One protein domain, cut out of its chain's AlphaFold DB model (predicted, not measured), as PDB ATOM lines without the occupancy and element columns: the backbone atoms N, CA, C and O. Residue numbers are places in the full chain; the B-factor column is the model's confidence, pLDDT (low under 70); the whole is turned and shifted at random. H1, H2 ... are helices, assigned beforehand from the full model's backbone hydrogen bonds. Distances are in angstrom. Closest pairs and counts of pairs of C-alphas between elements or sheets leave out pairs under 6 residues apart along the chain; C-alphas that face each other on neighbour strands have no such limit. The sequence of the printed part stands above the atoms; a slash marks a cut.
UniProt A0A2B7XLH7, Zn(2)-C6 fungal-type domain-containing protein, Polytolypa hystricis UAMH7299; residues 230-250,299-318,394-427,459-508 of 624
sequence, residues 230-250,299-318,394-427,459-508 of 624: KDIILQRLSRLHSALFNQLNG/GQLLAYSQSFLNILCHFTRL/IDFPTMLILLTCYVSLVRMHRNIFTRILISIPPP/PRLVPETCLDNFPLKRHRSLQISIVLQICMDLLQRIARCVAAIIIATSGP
ATOM      1  N   LYS A 230     -29.908   0.979   2.471       75.12
ATOM      2  CA  LYS A 230     -29.600   0.713   1.057       75.12
ATOM      3  C   LYS A 230     -30.871   0.677   0.208       75.12
ATOM      4  O   LYS A 230     -30.932   1.359  -0.817       75.12
ATOM      5  N   ASP A 231     -31.876  -0.071   0.646       77.56
ATOM      6  CA  ASP A 231     -33.122  -0.247  -0.102       77.56
ATOM      7  C   ASP A 231     -33.934   1.048  -0.151       77.56
ATOM      8  O   ASP A 231     -34.443   1.418  -1.211       77.56
ATOM      9  N   ILE A 232     -33.949   1.817   0.943       82.69
ATOM     10  CA  ILE A 232     -34.554   3.155   0.974       82.69
ATOM     11  C   ILE A 232     -33.875   4.081  -0.041       82.69
ATOM     12  O   ILE A 232     -34.555   4.791  -0.789       82.69
ATOM     13  N   ILE A 233     -32.538   4.089  -0.109       77.06
ATOM     14  CA  ILE A 233     -31.831   4.958  -1.054       77.06
ATOM     15  C   ILE A 233     -32.054   4.480  -2.498       77.06
ATOM     16  O   ILE A 233     -32.298   5.312  -3.374       77.06
ATOM     17  N   LEU A 234     -32.035   3.171  -2.770       77.44
ATOM     18  CA  LEU A 234     -32.328   2.629  -4.103       77.44
ATOM     19  C   LEU A 234     -33.759   2.943  -4.550       77.44
ATOM     20  O   LEU A 234     -33.973   3.361  -5.690       77.44
ATOM     21  N   GLN A 235     -34.730   2.828  -3.647       83.75
ATOM     22  CA  GLN A 235     -36.114   3.198  -3.909       83.75
ATOM     23  C   GLN A 235     -36.244   4.697  -4.205       83.75
ATOM     24  O   GLN A 235     -36.927   5.083  -5.157       83.75
ATOM     25  N   ARG A 236     -35.549   5.557  -3.449       78.50
ATOM     26  CA  ARG A 236     -35.501   7.005  -3.718       78.50
ATOM     27  C   ARG A 236     -34.857   7.313  -5.068       78.50
ATOM     28  O   ARG A 236     -35.386   8.136  -5.811       78.50
ATOM     29  N   LEU A 237     -33.761   6.636  -5.410       76.56
ATOM     30  CA  LEU A 237     -33.080   6.775  -6.697       76.56
ATOM     31  C   LEU A 237     -34.016   6.396  -7.857       76.56
ATOM     32  O   LEU A 237     -34.093   7.122  -8.846       76.56
ATOM     33  N   SER A 238     -34.774   5.307  -7.697       78.50
ATOM     34  CA  SER A 238     -35.782   4.865  -8.664       78.50
ATOM     35  C   SER A 238     -36.909   5.884  -8.823       78.50
ATOM     36  O   SER A 238     -37.250   6.239  -9.946       78.50
ATOM     37  N   ARG A 239     -37.473   6.402  -7.723       82.69
ATOM     38  CA  ARG A 239     -38.534   7.426  -7.782       82.69
ATOM     39  C   ARG A 239     -38.047   8.695  -8.470       82.69
ATOM     40  O   ARG A 239     -38.748   9.249  -9.313       82.69
ATOM     41  N   LEU A 240     -36.834   9.133  -8.134       77.31
ATOM     42  CA  LEU A 240     -36.257  10.336  -8.714       77.31
ATOM     43  C   LEU A 240     -35.969  10.146 -10.205       77.31
ATOM     44  O   LEU A 240     -36.235  11.050 -10.987       77.31
ATOM     45  N   HIS A 241     -35.512   8.958 -10.612       76.38
ATOM     46  CA  HIS A 241     -35.359   8.583 -12.018       76.38
ATOM     47  C   HIS A 241     -36.688   8.621 -12.785       76.38
ATOM     48  O   HIS A 241     -36.744   9.232 -13.852       76.38
ATOM     49  N   SER A 242     -37.762   8.049 -12.235       80.50
ATOM     50  CA  SER A 242     -39.090   8.074 -12.861       80.50
ATOM     51  C   SER A 242     -39.654   9.491 -12.983       80.50
ATOM     52  O   SER A 242     -40.143   9.861 -14.048       80.50
ATOM     53  N   ALA A 243     -39.533  10.315 -11.936       78.75
ATOM     54  CA  ALA A 243     -39.973  11.712 -11.965       78.75
ATOM     55  C   ALA A 243     -39.222  12.517 -13.037       78.75
ATOM     56  O   ALA A 243     -39.823  13.202 -13.864       78.75
ATOM     57  N   LEU A 244     -37.900  12.354 -13.073       72.00
ATOM     58  CA  LEU A 244     -37.018  12.944 -14.070       72.00
ATOM     59  C   LEU A 244     -37.375  12.526 -15.504       72.00
ATOM     60  O   LEU A 244     -37.381  13.353 -16.418       72.00
ATOM     61  N   PHE A 245     -37.670  11.245 -15.712       75.44
ATOM     62  CA  PHE A 245     -38.065  10.712 -17.012       75.44
ATOM     63  C   PHE A 245     -39.428  11.252 -17.462       75.44
ATOM     64  O   PHE A 245     -39.580  11.660 -18.613       75.44
ATOM     65  N   ASN A 246     -40.396  11.328 -16.547       81.06
ATOM     66  CA  ASN A 246     -41.721  11.871 -16.827       81.06
ATOM     67  C   ASN A 246     -41.664  13.364 -17.168       81.06
ATOM     68  O   ASN A 246     -42.293  13.781 -18.139       81.06
ATOM     69  N   GLN A 247     -40.859  14.160 -16.455       75.69
ATOM     70  CA  GLN A 247     -40.663  15.572 -16.801       75.69
ATOM     71  C   GLN A 247     -39.981  15.747 -18.160       75.69
ATOM     72  O   GLN A 247     -40.408  16.583 -18.955       75.69
ATOM     73  N   LEU A 248     -38.967  14.934 -18.470       68.31
ATOM     74  CA  LEU A 248     -38.347  14.940 -19.795       68.31
ATOM     75  C   LEU A 248     -39.352  14.637 -20.907       68.31
ATOM     76  O   LEU A 248     -39.342  15.324 -21.927       68.31
ATOM     77  N   ASN A 249     -40.204  13.629 -20.719       75.62
ATOM     78  CA  ASN A 249     -41.238  13.286 -21.692       75.62
ATOM     79  C   ASN A 249     -42.288  14.393 -21.803       75.62
ATOM     80  O   ASN A 249     -42.685  14.731 -22.913       75.62
ATOM     81  N   GLY A 250     -42.671  15.017 -20.688       79.88
ATOM     82  CA  GLY A 250     -43.543  16.191 -20.686       79.88
ATOM     83  C   GLY A 250     -42.962  17.328 -21.525       79.88
ATOM     84  O   GLY A 250     -43.618  17.822 -22.432       79.88
ATOM     85  N   GLY A 299     -35.744  24.688 -14.634       72.19
ATOM     86  CA  GLY A 299     -35.231  24.909 -13.280       72.19
ATOM     87  C   GLY A 299     -35.492  23.702 -12.382       72.19
ATOM     88  O   GLY A 299     -34.583  23.226 -11.701       72.19
ATOM     89  N   GLN A 300     -36.697  23.138 -12.468       77.44
ATOM     90  CA  GLN A 300     -37.066  21.948 -11.708       77.44
ATOM     91  C   GLN A 300     -36.282  20.707 -12.160       77.44
ATOM     92  O   GLN A 300     -35.765  19.958 -11.331       77.44
ATOM     93  N   LEU A 301     -36.074  20.545 -13.470       73.62
ATOM     94  CA  LEU A 301     -35.235  19.485 -14.028       73.62
ATOM     95  C   LEU A 301     -33.777  19.580 -13.551       73.62
ATOM     96  O   LEU A 301     -33.165  18.566 -13.206       73.62
ATOM     97  N   LEU A 302     -33.221  20.796 -13.480       74.38
ATOM     98  CA  LEU A 302     -31.884  21.030 -12.930       74.38
ATOM     99  C   LEU A 302     -31.830  20.707 -11.432       74.38
ATOM    100  O   LEU A 302     -30.902  20.018 -11.004       74.38
ATOM    101  N   ALA A 303     -32.836  21.113 -10.654       76.38
ATOM    102  CA  ALA A 303     -32.928  20.789  -9.231       76.38
ATOM    103  C   ALA A 303     -32.978  19.269  -8.990       76.38
ATOM    104  O   ALA A 303     -32.219  18.743  -8.172       76.38
ATOM    105  N   TYR A 304     -33.784  18.535  -9.760       76.62
ATOM    106  CA  TYR A 304     -33.815  17.075  -9.691       76.62
ATOM    107  C   TYR A 304     -32.484  16.441 -10.103       76.62
ATOM    108  O   TYR A 304     -32.015  15.519  -9.432       76.62
ATOM    109  N   SER A 305     -31.836  16.944 -11.161       76.56
ATOM    110  CA  SER A 305     -30.518  16.450 -11.573       76.56
ATOM    111  C   SER A 305     -29.473  16.630 -10.464       76.56
ATOM    112  O   SER A 305     -28.702  15.710 -10.188       76.56
ATOM    113  N   GLN A 306     -29.509  17.759  -9.751       77.88
ATOM    114  CA  GLN A 306     -28.619  18.034  -8.627       77.88
ATOM    115  C   GLN A 306     -28.894  17.101  -7.441       77.88
ATOM    116  O   GLN A 306     -27.957  16.532  -6.879       77.88
ATOM    117  N   SER A 307     -30.164  16.888  -7.087       79.38
ATOM    118  CA  SER A 307     -30.553  15.926  -6.048       79.38
ATOM    119  C   SER A 307     -30.080  14.511  -6.381       79.38
ATOM    120  O   SER A 307     -29.516  13.826  -5.529       79.38
ATOM    121  N   PHE A 308     -30.208  14.091  -7.640       77.81
ATOM    122  CA  PHE A 308     -29.695  12.803  -8.103       77.81
ATOM    123  C   PHE A 308     -28.177  12.686  -7.951       77.81
ATOM    124  O   PHE A 308     -27.663  11.667  -7.489       77.81
ATOM    125  N   LEU A 309     -27.448  13.741  -8.317       76.31
ATOM    126  CA  LEU A 309     -25.994  13.793  -8.202       76.31
ATOM    127  C   LEU A 309     -25.530  13.758  -6.753       76.31
ATOM    128  O   LEU A 309     -24.528  13.112  -6.463       76.31
ATOM    129  N   ASN A 310     -26.268  14.391  -5.845       80.75
ATOM    130  CA  ASN A 310     -25.994  14.315  -4.416       80.75
ATOM    131  C   ASN A 310     -26.150  12.876  -3.902       80.75
ATOM    132  O   ASN A 310     -25.272  12.397  -3.187       80.75
ATOM    133  N   ILE A 311     -27.196  12.158  -4.331       79.06
ATOM    134  CA  ILE A 311     -27.399  10.743  -3.975       79.06
ATOM    135  C   ILE A 311     -26.275   9.869  -4.554       79.06
ATOM    136  O   ILE A 311     -25.689   9.058  -3.837       79.06
ATOM    137  N   LEU A 312     -25.904  10.064  -5.825       77.12
ATOM    138  CA  LEU A 312     -24.782   9.346  -6.444       77.12
ATOM    139  C   LEU A 312     -23.441   9.659  -5.764       77.12
ATOM    140  O   LEU A 312     -22.607   8.768  -5.598       77.12
ATOM    141  N   CYS A 313     -23.217  10.912  -5.367       77.75
ATOM    142  CA  CYS A 313     -22.032  11.339  -4.627       77.75
ATOM    143  C   CYS A 313     -21.988  10.678  -3.245       77.75
ATOM    144  O   CYS A 313     -20.941  10.197  -2.821       77.75
ATOM    145  N   HIS A 314     -23.132  10.598  -2.563       80.38
ATOM    146  CA  HIS A 314     -23.245   9.917  -1.281       80.38
ATOM    147  C   HIS A 314     -22.930   8.427  -1.414       80.38
ATOM    148  O   HIS A 314     -22.047   7.945  -0.711       80.38
ATOM    149  N   PHE A 315     -23.536   7.731  -2.386       74.44
ATOM    150  CA  PHE A 315     -23.165   6.350  -2.687       74.44
ATOM    151  C   PHE A 315     -21.674   6.255  -2.961       74.44
ATOM    152  O   PHE A 315     -20.979   5.584  -2.229       74.44
ATOM    153  N   THR A 316     -21.127   6.983  -3.929       70.81
ATOM    154  CA  THR A 316     -19.692   6.881  -4.256       70.81
ATOM    155  C   THR A 316     -18.746   7.194  -3.090       70.81
ATOM    156  O   THR A 316     -17.655   6.631  -3.048       70.81
ATOM    157  N   ARG A 317     -19.151   8.028  -2.121       77.62
ATOM    158  CA  ARG A 317     -18.418   8.241  -0.861       77.62
ATOM    159  C   ARG A 317     -18.533   7.062   0.102       77.62
ATOM    160  O   ARG A 317     -17.511   6.669   0.653       77.62
ATOM    161  N   LEU A 318     -19.729   6.496   0.276       72.75
ATOM    162  CA  LEU A 318     -19.933   5.250   1.029       72.75
ATOM    163  C   LEU A 318     -19.173   4.085   0.384       72.75
ATOM    164  O   LEU A 318     -18.627   3.229   1.066       72.75
ATOM    165  N   ILE A 394     -20.711  -4.298  -2.646       80.44
ATOM    166  CA  ILE A 394     -21.812  -3.853  -3.500       80.44
ATOM    167  C   ILE A 394     -22.199  -5.018  -4.398       80.44
ATOM    168  O   ILE A 394     -21.406  -5.505  -5.204       80.44
ATOM    169  N   ASP A 395     -23.443  -5.435  -4.287       83.81
ATOM    170  CA  ASP A 395     -24.032  -6.413  -5.172       83.81
ATOM    171  C   ASP A 395     -24.150  -5.866  -6.604       83.81
ATOM    172  O   ASP A 395     -24.427  -4.691  -6.867       83.81
ATOM    173  N   PHE A 396     -23.942  -6.756  -7.570       82.50
ATOM    174  CA  PHE A 396     -24.018  -6.445  -8.995       82.50
ATOM    175  C   PHE A 396     -25.320  -5.727  -9.427       82.50
ATOM    176  O   PHE A 396     -25.220  -4.776 -10.211       82.50
ATOM    177  N   PRO A 397     -26.519  -6.072  -8.906       83.12
ATOM    178  CA  PRO A 397     -27.756  -5.353  -9.217       83.12
ATOM    179  C   PRO A 397     -27.699  -3.864  -8.860       83.12
ATOM    180  O   PRO A 397     -28.068  -3.024  -9.681       83.12
ATOM    181  N   THR A 398     -27.158  -3.512  -7.690       81.25
ATOM    182  CA  THR A 398     -26.987  -2.112  -7.273       81.25
ATOM    183  C   THR A 398     -26.075  -1.356  -8.230       81.25
ATOM    184  O   THR A 398     -26.387  -0.233  -8.629       81.25
ATOM    185  N   MET A 399     -24.977  -1.972  -8.675       81.06
ATOM    186  CA  MET A 399     -24.096  -1.349  -9.667       81.06
ATOM    187  C   MET A 399     -24.790  -1.118 -11.011       81.06
ATOM    188  O   MET A 399     -24.599  -0.063 -11.619       81.06
ATOM    189  N   LEU A 400     -25.616  -2.061 -11.473       80.31
ATOM    190  CA  LEU A 400     -26.402  -1.885 -12.696       80.31
ATOM    191  C   LEU A 400     -27.444  -0.773 -12.559       80.31
ATOM    192  O   LEU A 400     -27.621   0.006 -13.500       80.31
ATOM    193  N   ILE A 401     -28.097  -0.655 -11.400       80.12
ATOM    194  CA  ILE A 401     -29.041   0.433 -11.114       80.12
ATOM    195  C   ILE A 401     -28.310   1.777 -11.160       80.12
ATOM    196  O   ILE A 401     -28.744   2.674 -11.882       80.12
ATOM    197  N   LEU A 402     -27.164   1.896 -10.479       79.44
ATOM    198  CA  LEU A 402     -26.334   3.107 -10.491       79.44
ATOM    199  C   LEU A 402     -25.875   3.474 -11.910       79.44
ATOM    200  O   LEU A 402     -25.918   4.642 -12.298       79.44
ATOM    201  N   LEU A 403     -25.481   2.484 -12.716       79.75
ATOM    202  CA  LEU A 403     -25.064   2.714 -14.098       79.75
ATOM    203  C   LEU A 403     -26.233   3.135 -14.999       79.75
ATOM    204  O   LEU A 403     -26.084   4.039 -15.820       79.75
ATOM    205  N   THR A 404     -27.397   2.509 -14.847       80.12
ATOM    206  CA  THR A 404     -28.608   2.860 -15.607       80.12
ATOM    207  C   THR A 404     -29.030   4.289 -15.288       80.12
ATOM    208  O   THR A 404     -29.255   5.102 -16.187       80.12
ATOM    209  N   CYS A 405     -29.014   4.617 -14.001       77.00
ATOM    210  CA  CYS A 405     -29.223   5.949 -13.467       77.00
ATOM    211  C   CYS A 405     -28.267   6.979 -14.083       77.00
ATOM    212  O   CYS A 405     -28.699   8.029 -14.565       77.00
ATOM    213  N   TYR A 406     -26.981   6.645 -14.170       77.19
ATOM    214  CA  TYR A 406     -25.993   7.477 -14.845       77.19
ATOM    215  C   TYR A 406     -26.309   7.707 -16.329       77.19
ATOM    216  O   TYR A 406     -26.307   8.848 -16.794       77.19
ATOM    217  N   VAL A 407     -26.587   6.642 -17.086       78.69
ATOM    218  CA  VAL A 407     -26.881   6.745 -18.524       78.69
ATOM    219  C   VAL A 407     -28.105   7.629 -18.767       78.69
ATOM    220  O   VAL A 407     -28.106   8.436 -19.701       78.69
ATOM    221  N   SER A 408     -29.125   7.521 -17.916       76.88
ATOM    222  CA  SER A 408     -30.313   8.372 -17.976       76.88
ATOM    223  C   SER A 408     -30.000   9.841 -17.705       76.88
ATOM    224  O   SER A 408     -30.465  10.693 -18.458       76.88
ATOM    225  N   LEU A 409     -29.147  10.151 -16.725       77.75
ATOM    226  CA  LEU A 409     -28.734  11.529 -16.447       77.75
ATOM    227  C   LEU A 409     -27.911  12.131 -17.600       77.75
ATOM    228  O   LEU A 409     -28.135  13.271 -18.004       77.75
ATOM    229  N   VAL A 410     -27.020  11.355 -18.224       78.06
ATOM    230  CA  VAL A 410     -26.287  11.807 -19.424       78.06
ATOM    231  C   VAL A 410     -27.241  12.081 -20.588       78.06
ATOM    232  O   VAL A 410     -27.092  13.083 -21.292       78.06
ATOM    233  N   ARG A 411     -28.229  11.205 -20.807       78.81
ATOM    234  CA  ARG A 411     -29.261  11.399 -21.839       78.81
ATOM    235  C   ARG A 411     -30.092  12.649 -21.581       78.81
ATOM    236  O   ARG A 411     -30.365  13.392 -22.518       78.81
ATOM    237  N   MET A 412     -30.436  12.900 -20.324       76.88
ATOM    238  CA  MET A 412     -31.152  14.096 -19.906       76.88
ATOM    239  C   MET A 412     -30.383  15.364 -20.229       76.88
ATOM    240  O   MET A 412     -30.910  16.216 -20.935       76.88
ATOM    241  N   HIS A 413     -29.123  15.460 -19.799       77.94
ATOM    242  CA  HIS A 413     -28.302  16.625 -20.109       77.94
ATOM    243  C   HIS A 413     -28.172  16.832 -21.615       77.94
ATOM    244  O   HIS A 413     -28.339  17.953 -22.079       77.94
ATOM    245  N   ARG A 414     -27.964  15.766 -22.401       79.88
ATOM    246  CA  ARG A 414     -27.950  15.877 -23.868       79.88
ATOM    247  C   ARG A 414     -29.254  16.439 -24.419       79.88
ATOM    248  O   ARG A 414     -29.195  17.338 -25.243       79.88
ATOM    249  N   ASN A 415     -30.406  15.953 -23.964       75.94
ATOM    250  CA  ASN A 415     -31.699  16.469 -24.412       75.94
ATOM    251  C   ASN A 415     -31.900  17.938 -24.025       75.94
ATOM    252  O   ASN A 415     -32.327  18.724 -24.867       75.94
ATOM    253  N   ILE A 416     -31.547  18.318 -22.793       77.31
ATOM    254  CA  ILE A 416     -31.596  19.714 -22.338       77.31
ATOM    255  C   ILE A 416     -30.716  20.579 -23.239       77.31
ATOM    256  O   ILE A 416     -31.177  21.590 -23.756       77.31
ATOM    257  N   PHE A 417     -29.477  20.159 -23.493       78.88
ATOM    258  CA  PHE A 417     -28.560  20.903 -24.348       78.88
ATOM    259  C   PHE A 417     -29.030  21.004 -25.785       78.88
ATOM    260  O   PHE A 417     -28.994  22.092 -26.341       78.88
ATOM    261  N   THR A 418     -29.521  19.916 -26.372       80.50
ATOM    262  CA  THR A 418     -30.090  19.946 -27.719       80.50
ATOM    263  C   THR A 418     -31.272  20.909 -27.791       80.50
ATOM    264  O   THR A 418     -31.385  21.657 -28.753       80.50
ATOM    265  N   ARG A 419     -32.137  20.952 -26.769       74.69
ATOM    266  CA  ARG A 419     -33.256  21.905 -26.716       74.69
ATOM    267  C   ARG A 419     -32.780  23.345 -26.561       74.69
ATOM    268  O   ARG A 419     -33.299  24.208 -27.257       74.69
ATOM    269  N   ILE A 420     -31.783  23.592 -25.710       77.12
ATOM    270  CA  ILE A 420     -31.159  24.914 -25.580       77.12
ATOM    271  C   ILE A 420     -30.556  25.334 -26.926       77.12
ATOM    272  O   ILE A 420     -30.827  26.441 -27.378       77.12
ATOM    273  N   LEU A 421     -29.833  24.443 -27.608       77.56
ATOM    274  CA  LEU A 421     -29.239  24.705 -28.921       77.56
ATOM    275  C   LEU A 421     -30.292  24.998 -29.992       77.56
ATOM    276  O   LEU A 421     -30.155  25.980 -30.702       77.56
ATOM    277  N   ILE A 422     -31.366  24.208 -30.077       78.94
ATOM    278  CA  ILE A 422     -32.460  24.455 -31.036       78.94
ATOM    279  C   ILE A 422     -33.194  25.764 -30.713       78.94
ATOM    280  O   ILE A 422     -33.675  26.442 -31.616       78.94
ATOM    281  N   SER A 423     -33.295  26.126 -29.430       72.69
ATOM    282  CA  SER A 423     -33.918  27.385 -29.015       72.69
ATOM    283  C   SER A 423     -33.054  28.611 -29.299       72.69
ATOM    284  O   SER A 423     -33.585  29.718 -29.312       72.69
ATOM    285  N   ILE A 424     -31.747  28.429 -29.519       74.69
ATOM    286  CA  ILE A 424     -30.873  29.482 -30.021       74.69
ATOM    287  C   ILE A 424     -31.138  29.555 -31.529       74.69
ATOM    288  O   ILE A 424     -30.757  28.631 -32.249       74.69
ATOM    289  N   PRO A 425     -31.830  30.597 -32.027       76.56
ATOM    290  CA  PRO A 425     -32.062  30.720 -33.455       76.56
ATOM    291  C   PRO A 425     -30.708  30.699 -34.176       76.56
ATOM    292  O   PRO A 425     -29.772  31.357 -33.705       76.56
ATOM    293  N   PRO A 426     -30.577  29.951 -35.291       73.06
ATOM    294  CA  PRO A 426     -29.360  29.992 -36.083       73.06
ATOM    295  C   PRO A 426     -29.079  31.457 -36.436       73.06
ATOM    296  O   PRO A 426     -30.040  32.196 -36.701       73.06
ATOM    297  N   PRO A 427     -27.806  31.899 -36.402       65.75
ATOM    298  CA  PRO A 427     -27.462  33.263 -36.770       65.75
ATOM    299  C   PRO A 427     -28.079  33.492 -38.140       65.75
ATOM    300  O   PRO A 427     -27.783  32.762 -39.089       65.75
ATOM    301  N   PRO A 459     -35.817  31.981 -23.798       70.19
ATOM    302  CA  PRO A 459     -36.320  32.015 -22.417       70.19
ATOM    303  C   PRO A 459     -35.176  32.128 -21.400       70.19
ATOM    304  O   PRO A 459     -34.138  31.482 -21.556       70.19
ATOM    305  N   ARG A 460     -35.304  32.992 -20.383       71.88
ATOM    306  CA  ARG A 460     -34.255  33.170 -19.361       71.88
ATOM    307  C   ARG A 460     -34.053  31.850 -18.617       71.88
ATOM    308  O   ARG A 460     -35.002  31.327 -18.047       71.88
ATOM    309  N   LEU A 461     -32.826  31.329 -18.636       68.38
ATOM    310  CA  LEU A 461     -32.499  30.033 -18.032       68.38
ATOM    311  C   LEU A 461     -32.588  30.088 -16.505       68.38
ATOM    312  O   LEU A 461     -32.932  29.088 -15.884       68.38
ATOM    313  N   VAL A 462     -32.276  31.249 -15.912       78.31
ATOM    314  CA  VAL A 462     -32.255  31.427 -14.456       78.31
ATOM    315  C   VAL A 462     -32.786  32.827 -14.071       78.31
ATOM    316  O   VAL A 462     -32.006  33.735 -13.773       78.31
ATOM    317  N   PRO A 463     -34.111  33.065 -14.157       65.88
ATOM    318  CA  PRO A 463     -34.699  34.413 -14.149       65.88
ATOM    319  C   PRO A 463     -34.571  35.187 -12.824       65.88
ATOM    320  O   PRO A 463     -34.580  36.419 -12.860       65.88
ATOM    321  N   GLU A 464     -34.383  34.485 -11.705       78.69
ATOM    322  CA  GLU A 464     -34.440  35.025 -10.333       78.69
ATOM    323  C   GLU A 464     -33.092  34.957  -9.587       78.69
ATOM    324  O   GLU A 464     -32.972  35.401  -8.449       78.69
ATOM    325  N   THR A 465     -32.041  34.398 -10.197       77.44
ATOM    326  CA  THR A 465     -30.794  34.163  -9.448       77.44
ATOM    327  C   THR A 465     -29.952  35.421  -9.282       77.44
ATOM    328  O   THR A 465     -29.642  36.133 -10.241       77.44
ATOM    329  N   CYS A 466     -29.545  35.662  -8.039       79.94
ATOM    330  CA  CYS A 466     -28.514  36.624  -7.681       79.94
ATOM    331  C   CYS A 466     -27.278  35.863  -7.194       79.94
ATOM    332  O   CYS A 466     -27.405  34.875  -6.474       79.94
ATOM    333  N   LEU A 467     -26.091  36.310  -7.594       78.75
ATOM    334  CA  LEU A 467     -24.807  35.727  -7.203       78.75
ATOM    335  C   LEU A 467     -24.076  36.793  -6.379       78.75
ATOM    336  O   LEU A 467     -23.675  37.804  -6.935       78.75
ATOM    337  N   ASP A 468     -24.019  36.655  -5.053       81.56
ATOM    338  CA  ASP A 468     -23.500  37.692  -4.136       81.56
ATOM    339  C   ASP A 468     -24.135  39.083  -4.344       81.56
ATOM    340  O   ASP A 468     -23.453  40.096  -4.489       81.56
ATOM    341  N   ASN A 469     -25.472  39.137  -4.395       83.62
ATOM    342  CA  ASN A 469     -26.260  40.338  -4.728       83.62
ATOM    343  C   ASN A 469     -26.067  40.870  -6.158       83.62
ATOM    344  O   ASN A 469     -26.613  41.918  -6.496       83.62
ATOM    345  N   PHE A 470     -25.352  40.149  -7.025       78.38
ATOM    346  CA  PHE A 470     -25.280  40.454  -8.449       78.38
ATOM    347  C   PHE A 470     -26.465  39.813  -9.186       78.38
ATOM    348  O   PHE A 470     -26.492  38.587  -9.343       78.38
ATOM    349  N   PRO A 471     -27.462  40.588  -9.656       83.31
ATOM    350  CA  PRO A 471     -28.621  40.027 -10.334       83.31
ATOM    351  C   PRO A 471     -28.215  39.483 -11.705       83.31
ATOM    352  O   PRO A 471     -27.982  40.232 -12.659       83.31
ATOM    353  N   LEU A 472     -28.211  38.159 -11.857       81.81
ATOM    354  CA  LEU A 472     -27.887  37.515 -13.130       81.81
ATOM    355  C   LEU A 472     -28.938  37.799 -14.202       81.81
ATOM    356  O   LEU A 472     -28.673  37.585 -15.383       81.81
ATOM    357  N   LYS A 473     -30.116  38.306 -13.821       83.94
ATOM    358  CA  LYS A 473     -31.258  38.627 -14.692       83.94
ATOM    359  C   LYS A 473     -30.889  39.469 -15.922       83.94
ATOM    360  O   LYS A 473     -31.556  39.352 -16.948       83.94
ATOM    361  N   ARG A 474     -29.840  40.300 -15.833       84.38
ATOM    362  CA  ARG A 474     -29.347  41.154 -16.934       84.38
ATOM    363  C   ARG A 474     -28.162  40.562 -17.705       84.38
ATOM    364  O   ARG A 474     -27.840  41.043 -18.784       84.38
ATOM    365  N   HIS A 475     -27.538  39.503 -17.193       84.25
ATOM    366  CA  HIS A 475     -26.285  38.954 -17.712       84.25
ATOM    367  C   HIS A 475     -26.505  37.570 -18.318       84.25
ATOM    368  O   HIS A 475     -26.096  36.543 -17.786       84.25
ATOM    369  N   ARG A 476     -27.182  37.540 -19.466       78.94
ATOM    370  CA  ARG A 476     -27.622  36.299 -20.112       78.94
ATOM    371  C   ARG A 476     -26.479  35.396 -20.581       78.94
ATOM    372  O   ARG A 476     -26.534  34.186 -20.379       78.94
ATOM    373  N   SER A 477     -25.451  35.973 -21.195       77.81
ATOM    374  CA  SER A 477     -24.244  35.239 -21.597       77.81
ATOM    375  C   SER A 477     -23.576  34.583 -20.390       77.81
ATOM    376  O   SER A 477     -23.185  33.420 -20.454       77.81
ATOM    377  N   LEU A 478     -23.537  35.296 -19.261       79.94
ATOM    378  CA  LEU A 478     -23.032  34.781 -17.996       79.94
ATOM    379  C   LEU A 478     -23.915  33.647 -17.456       79.94
ATOM    380  O   LEU A 478     -23.374  32.624 -17.058       79.94
ATOM    381  N   GLN A 479     -25.249  33.760 -17.516       82.88
ATOM    382  CA  GLN A 479     -26.155  32.658 -17.148       82.88
ATOM    383  C   GLN A 479     -25.880  31.395 -17.972       82.88
ATOM    384  O   GLN A 479     -25.741  30.312 -17.411       82.88
ATOM    385  N   ILE A 480     -25.767  31.530 -19.298       78.06
ATOM    386  CA  ILE A 480     -25.472  30.406 -20.198       78.06
ATOM    387  C   ILE A 480     -24.099  29.810 -19.867       78.06
ATOM    388  O   ILE A 480     -23.975  28.593 -19.748       78.06
ATOM    389  N   SER A 481     -23.087  30.655 -19.658       76.44
ATOM    390  CA  SER A 481     -21.739  30.219 -19.290       76.44
ATOM    391  C   SER A 481     -21.720  29.482 -17.952       76.44
ATOM    392  O   SER A 481     -21.070  28.448 -17.847       76.44
ATOM    393  N   ILE A 482     -22.439  29.977 -16.941       77.12
ATOM    394  CA  ILE A 482     -22.549  29.333 -15.628       77.12
ATOM    395  C   ILE A 482     -23.226  27.969 -15.772       77.12
ATOM    396  O   ILE A 482     -22.694  26.977 -15.284       77.12
ATOM    397  N   VAL A 483     -24.352  27.886 -16.488       77.38
ATOM    398  CA  VAL A 483     -25.073  26.619 -16.700       77.38
ATOM    399  C   VAL A 483     -24.200  25.611 -17.447       77.38
ATOM    400  O   VAL A 483     -24.071  24.468 -17.008       77.38
ATOM    401  N   LEU A 484     -23.543  26.025 -18.534       76.44
ATOM    402  CA  LEU A 484     -22.622  25.167 -19.283       76.44
ATOM    403  C   LEU A 484     -21.460  24.694 -18.409       76.44
ATOM    404  O   LEU A 484     -21.144  23.505 -18.410       76.44
ATOM    405  N   GLN A 485     -20.856  25.597 -17.634       76.38
ATOM    406  CA  GLN A 485     -19.746  25.270 -16.745       76.38
ATOM    407  C   GLN A 485     -20.167  24.282 -15.652       76.38
ATOM    408  O   GLN A 485     -19.450  23.314 -15.398       76.38
ATOM    409  N   ILE A 486     -21.342  24.480 -15.045       73.69
ATOM    410  CA  ILE A 486     -21.908  23.565 -14.048       73.69
ATOM    411  C   ILE A 486     -22.120  22.194 -14.675       73.69
ATOM    412  O   ILE A 486     -21.621  21.199 -14.161       73.69
ATOM    413  N   CYS A 487     -22.800  22.112 -15.814       74.94
ATOM    414  CA  CYS A 487     -23.033  20.830 -16.464       74.94
ATOM    415  C   CYS A 487     -21.738  20.133 -16.897       74.94
ATOM    416  O   CYS A 487     -21.662  18.906 -16.841       74.94
ATOM    417  N   MET A 488     -20.718  20.890 -17.298       72.75
ATOM    418  CA  MET A 488     -19.401  20.346 -17.612       72.75
ATOM    419  C   MET A 488     -18.709  19.751 -16.395       72.75
ATOM    420  O   MET A 488     -18.204  18.627 -16.467       72.75
ATOM    421  N   ASP A 489     -18.726  20.463 -15.272       71.06
ATOM    422  CA  ASP A 489     -18.178  19.955 -14.019       71.06
ATOM    423  C   ASP A 489     -18.968  18.730 -13.530       71.06
ATOM    424  O   ASP A 489     -18.377  17.727 -13.130       71.06
ATOM    425  N   LEU A 490     -20.299  18.743 -13.663       69.31
ATOM    426  CA  LEU A 490     -21.154  17.597 -13.354       69.31
ATOM    427  C   LEU A 490     -20.790  16.381 -14.212       69.31
ATOM    428  O   LEU A 490     -20.489  15.322 -13.663       69.31
ATOM    429  N   LEU A 491     -20.719  16.522 -15.537       73.19
ATOM    430  CA  LEU A 491     -20.299  15.444 -16.442       73.19
ATOM    431  C   LEU A 491     -18.912  14.903 -16.083       73.19
ATOM    432  O   LEU A 491     -18.696  13.687 -16.091       73.19
ATOM    433  N   GLN A 492     -17.978  15.784 -15.726       77.00
ATOM    434  CA  GLN A 492     -16.629  15.386 -15.348       77.00
ATOM    435  C   GLN A 492     -16.595  14.636 -14.013       77.00
ATOM    436  O   GLN A 492     -15.919  13.608 -13.910       77.00
ATOM    437  N   ARG A 493     -17.333  15.099 -12.997       70.56
ATOM    438  CA  ARG A 493     -17.473  14.398 -11.711       70.56
ATOM    439  C   ARG A 493     -18.048  13.009 -11.919       70.56
ATOM    440  O   ARG A 493     -17.492  12.044 -11.399       70.56
ATOM    441  N   ILE A 494     -19.085  12.881 -12.742       68.62
ATOM    442  CA  ILE A 494     -19.684  11.570 -12.959       68.62
ATOM    443  C   ILE A 494     -18.746  10.641 -13.740       68.62
ATOM    444  O   ILE A 494     -18.632   9.462 -13.408       68.62
ATOM    445  N   ALA A 495     -18.002  11.160 -14.721       73.19
ATOM    446  CA  ALA A 495     -16.989  10.373 -15.419       73.19
ATOM    447  C   ALA A 495     -15.923   9.808 -14.457       73.19
ATOM    448  O   ALA A 495     -15.501   8.661 -14.625       73.19
ATOM    449  N   ARG A 496     -15.523  10.579 -13.433       73.69
ATOM    450  CA  ARG A 496     -14.622  10.106 -12.364       73.69
ATOM    451  C   ARG A 496     -15.286   9.036 -11.493       73.69
ATOM    452  O   ARG A 496     -14.651   8.023 -11.219       73.69
ATOM    453  N   CYS A 497     -16.555   9.213 -11.121       70.81
ATOM    454  CA  CYS A 497     -17.311   8.218 -10.355       70.81
ATOM    455  C   CYS A 497     -17.395   6.869 -11.081       70.81
ATOM    456  O   CYS A 497     -17.111   5.827 -10.498       70.81
ATOM    457  N   VAL A 498     -17.718   6.882 -12.376       74.38
ATOM    458  CA  VAL A 498     -17.779   5.658 -13.189       74.38
ATOM    459  C   VAL A 498     -16.409   4.989 -13.288       74.38
ATOM    460  O   VAL A 498     -16.317   3.770 -13.189       74.38
ATOM    461  N   ALA A 499     -15.335   5.767 -13.444       74.12
ATOM    462  CA  ALA A 499     -13.981   5.220 -13.452       74.12
ATOM    463  C   ALA A 499     -13.627   4.533 -12.121       74.12
ATOM    464  O   ALA A 499     -13.069   3.440 -12.142       74.12
ATOM    465  N   ALA A 500     -14.006   5.122 -10.983       73.50
ATOM    466  CA  ALA A 500     -13.790   4.520  -9.668       73.50
ATOM    467  C   ALA A 500     -14.549   3.192  -9.509       73.50
ATOM    468  O   ALA A 500     -13.964   2.208  -9.068       73.50
ATOM    469  N   ILE A 501     -15.813   3.126  -9.946       74.44
ATOM    470  CA  ILE A 501     -16.614   1.887  -9.908       74.44
ATOM    471  C   ILE A 501     -15.985   0.794 -10.786       74.44
ATOM    472  O   ILE A 501     -15.921  -0.370 -10.392       74.44
ATOM    473  N   ILE A 502     -15.474   1.152 -11.967       75.56
ATOM    474  CA  ILE A 502     -14.789   0.195 -12.849       75.56
ATOM    475  C   ILE A 502     -13.531  -0.369 -12.174       75.56
ATOM    476  O   ILE A 502     -13.291  -1.568 -12.250       75.56
ATOM    477  N   ILE A 503     -12.756   0.473 -11.487       77.69
ATOM    478  CA  ILE A 503     -11.553   0.036 -10.764       77.69
ATOM    479  C   ILE A 503     -11.928  -0.869  -9.580       77.69
ATOM    480  O   ILE A 503     -11.271  -1.884  -9.359       77.69
ATOM    481  N   ALA A 504     -13.009  -0.547  -8.860       71.31
ATOM    482  CA  ALA A 504     -13.524  -1.375  -7.765       71.31
ATOM    483  C   ALA A 504     -13.897  -2.789  -8.231       71.31
ATOM    484  O   ALA A 504     -13.668  -3.769  -7.528       71.31
ATOM    485  N   THR A 505     -14.495  -2.879  -9.420       70.00
ATOM    486  CA  THR A 505     -15.062  -4.123  -9.957       70.00
ATOM    487  C   THR A 505     -14.062  -4.977 -10.712       70.00
ATOM    488  O   THR A 505     -14.269  -6.182 -10.812       70.00
ATOM    489  N   SER A 506     -12.977  -4.395 -11.234       77.00
ATOM    490  CA  SER A 506     -11.969  -5.168 -11.962       77.00
ATOM    491  C   SER A 506     -11.162  -6.126 -11.081       77.00
ATOM    492  O   SER A 506     -10.451  -6.960 -11.633       77.00
ATOM    493  N   GLY A 507     -11.276  -6.032  -9.749       77.81
ATOM    494  CA  GLY A 507     -10.423  -6.762  -8.812       77.81
ATOM    495  C   GLY A 507      -8.938  -6.387  -8.968       77.81
ATOM    496  O   GLY A 507      -8.528  -5.809  -9.979       77.81
ATOM    497  N   PRO A 508      -8.087  -6.666  -7.970       74.19
ATOM    498  CA  PRO A 508      -6.651  -6.646  -8.203       74.19
ATOM    499  C   PRO A 508      -6.318  -7.729  -9.245       74.19
ATOM    500  O   PRO A 508      -6.846  -8.838  -9.142       74.19
TER     501      PRO A 508
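AT A GLANCE: This is residues 230 to 250, 299 to 318, 394 to 427 and 459 to 508 of the 624 residues of the protein "Zn(2)-C6 fungal-type domain-containing protein" of Polytolypa hystricis UAMH7299 (UniProt A0A2B7XLH7). Four helices, H1 to H4, make an up-and-down bundle, each running against the one before it; H2 and H3 lie in the middle, with H1 on one side of them and H4 on the other. A looped stretch, residues 459 to 475, lies at the end of the bundle where H4 begins. The printed part has 125 residues with four named helices, in the order H1, H2, H3, H4, and no named strand; the class is all helix. The whole is only just loose, close to compact, with a radius of gyration of the C-alphas of 16.7 A, and elongated, spanning 51 by 30 by 30 A.

HOW THE PARTS SIT: H1, residues 230 to 250, touches H2, residues 299 to 318, at a shallow tilt of 25 degrees, opposite ways; their closest C-alphas, those of Leu 244 and Leu 301, are 6.8 A apart. H1 also touches H3, residues 396 to 423, at a shallow tilt of 25 degrees, the same way, with the C-alphas of His 241 and Cys 405 closest at 6.8 A. H2 and H3 are close but not clearly touching; their closest C-alphas, those of Ser 305 and Leu 409, are 7.2 A apart. H4, residues 476 to 505, touches H3 at a shallow tilt of 20 degrees, opposite ways. H3 touches H4 with residues 403 to 413 alone, and H4 touches H3 with residues 487 to 498 alone; their closest C-alphas, those of Val 410 and Leu 491, are 7.6 A apart. H2 and H4 are close but not clearly touching, with the C-alphas of Thr 316 and Cys 497 closest at 6.7 A. H1 and H4 are apart. In H1, H2, H3 and H4 every O i to N i+4 pair is within hydrogen-bond range.

IN THESE COORDINATES: H1 begins at C-alpha 230 (-29.600, 0.713, 1.057) and measures 30.1 A from first to last C-alpha. H2, residues 299 to 318, measures 28.7 A. H3, residues 396 to 423, measures 40.5 A and begins at C-alpha 396 (-24.018, -6.445, -8.995). Residues 466 to 467 pair with residues 470 to 471, antiparallel, in a stretch too short to be named. H4, the longest helix with 30 residues, measures 43.5 A and ends at C-alpha 505 (-15.062, -4.123, -9.957).

THE WHOLE: The two C-alphas farthest apart, those of Arg 474 and Pro 508, are 53.6 A apart. Residues 251 to 298, 319 to 393 and 428 to 458 are not printed; the C-alphas across these cuts are 14.1 A apart from 250 to 299, 10.3 A from 318 to 394 and 16.9 A from 427 to 459. The links H1 to H2, H2 to H3 and H3 to H4 each run across a cut. The mean pLDDT of the printed part is 76.9, and residues 248, 427, 461, 463, 490 and 494 are under 70.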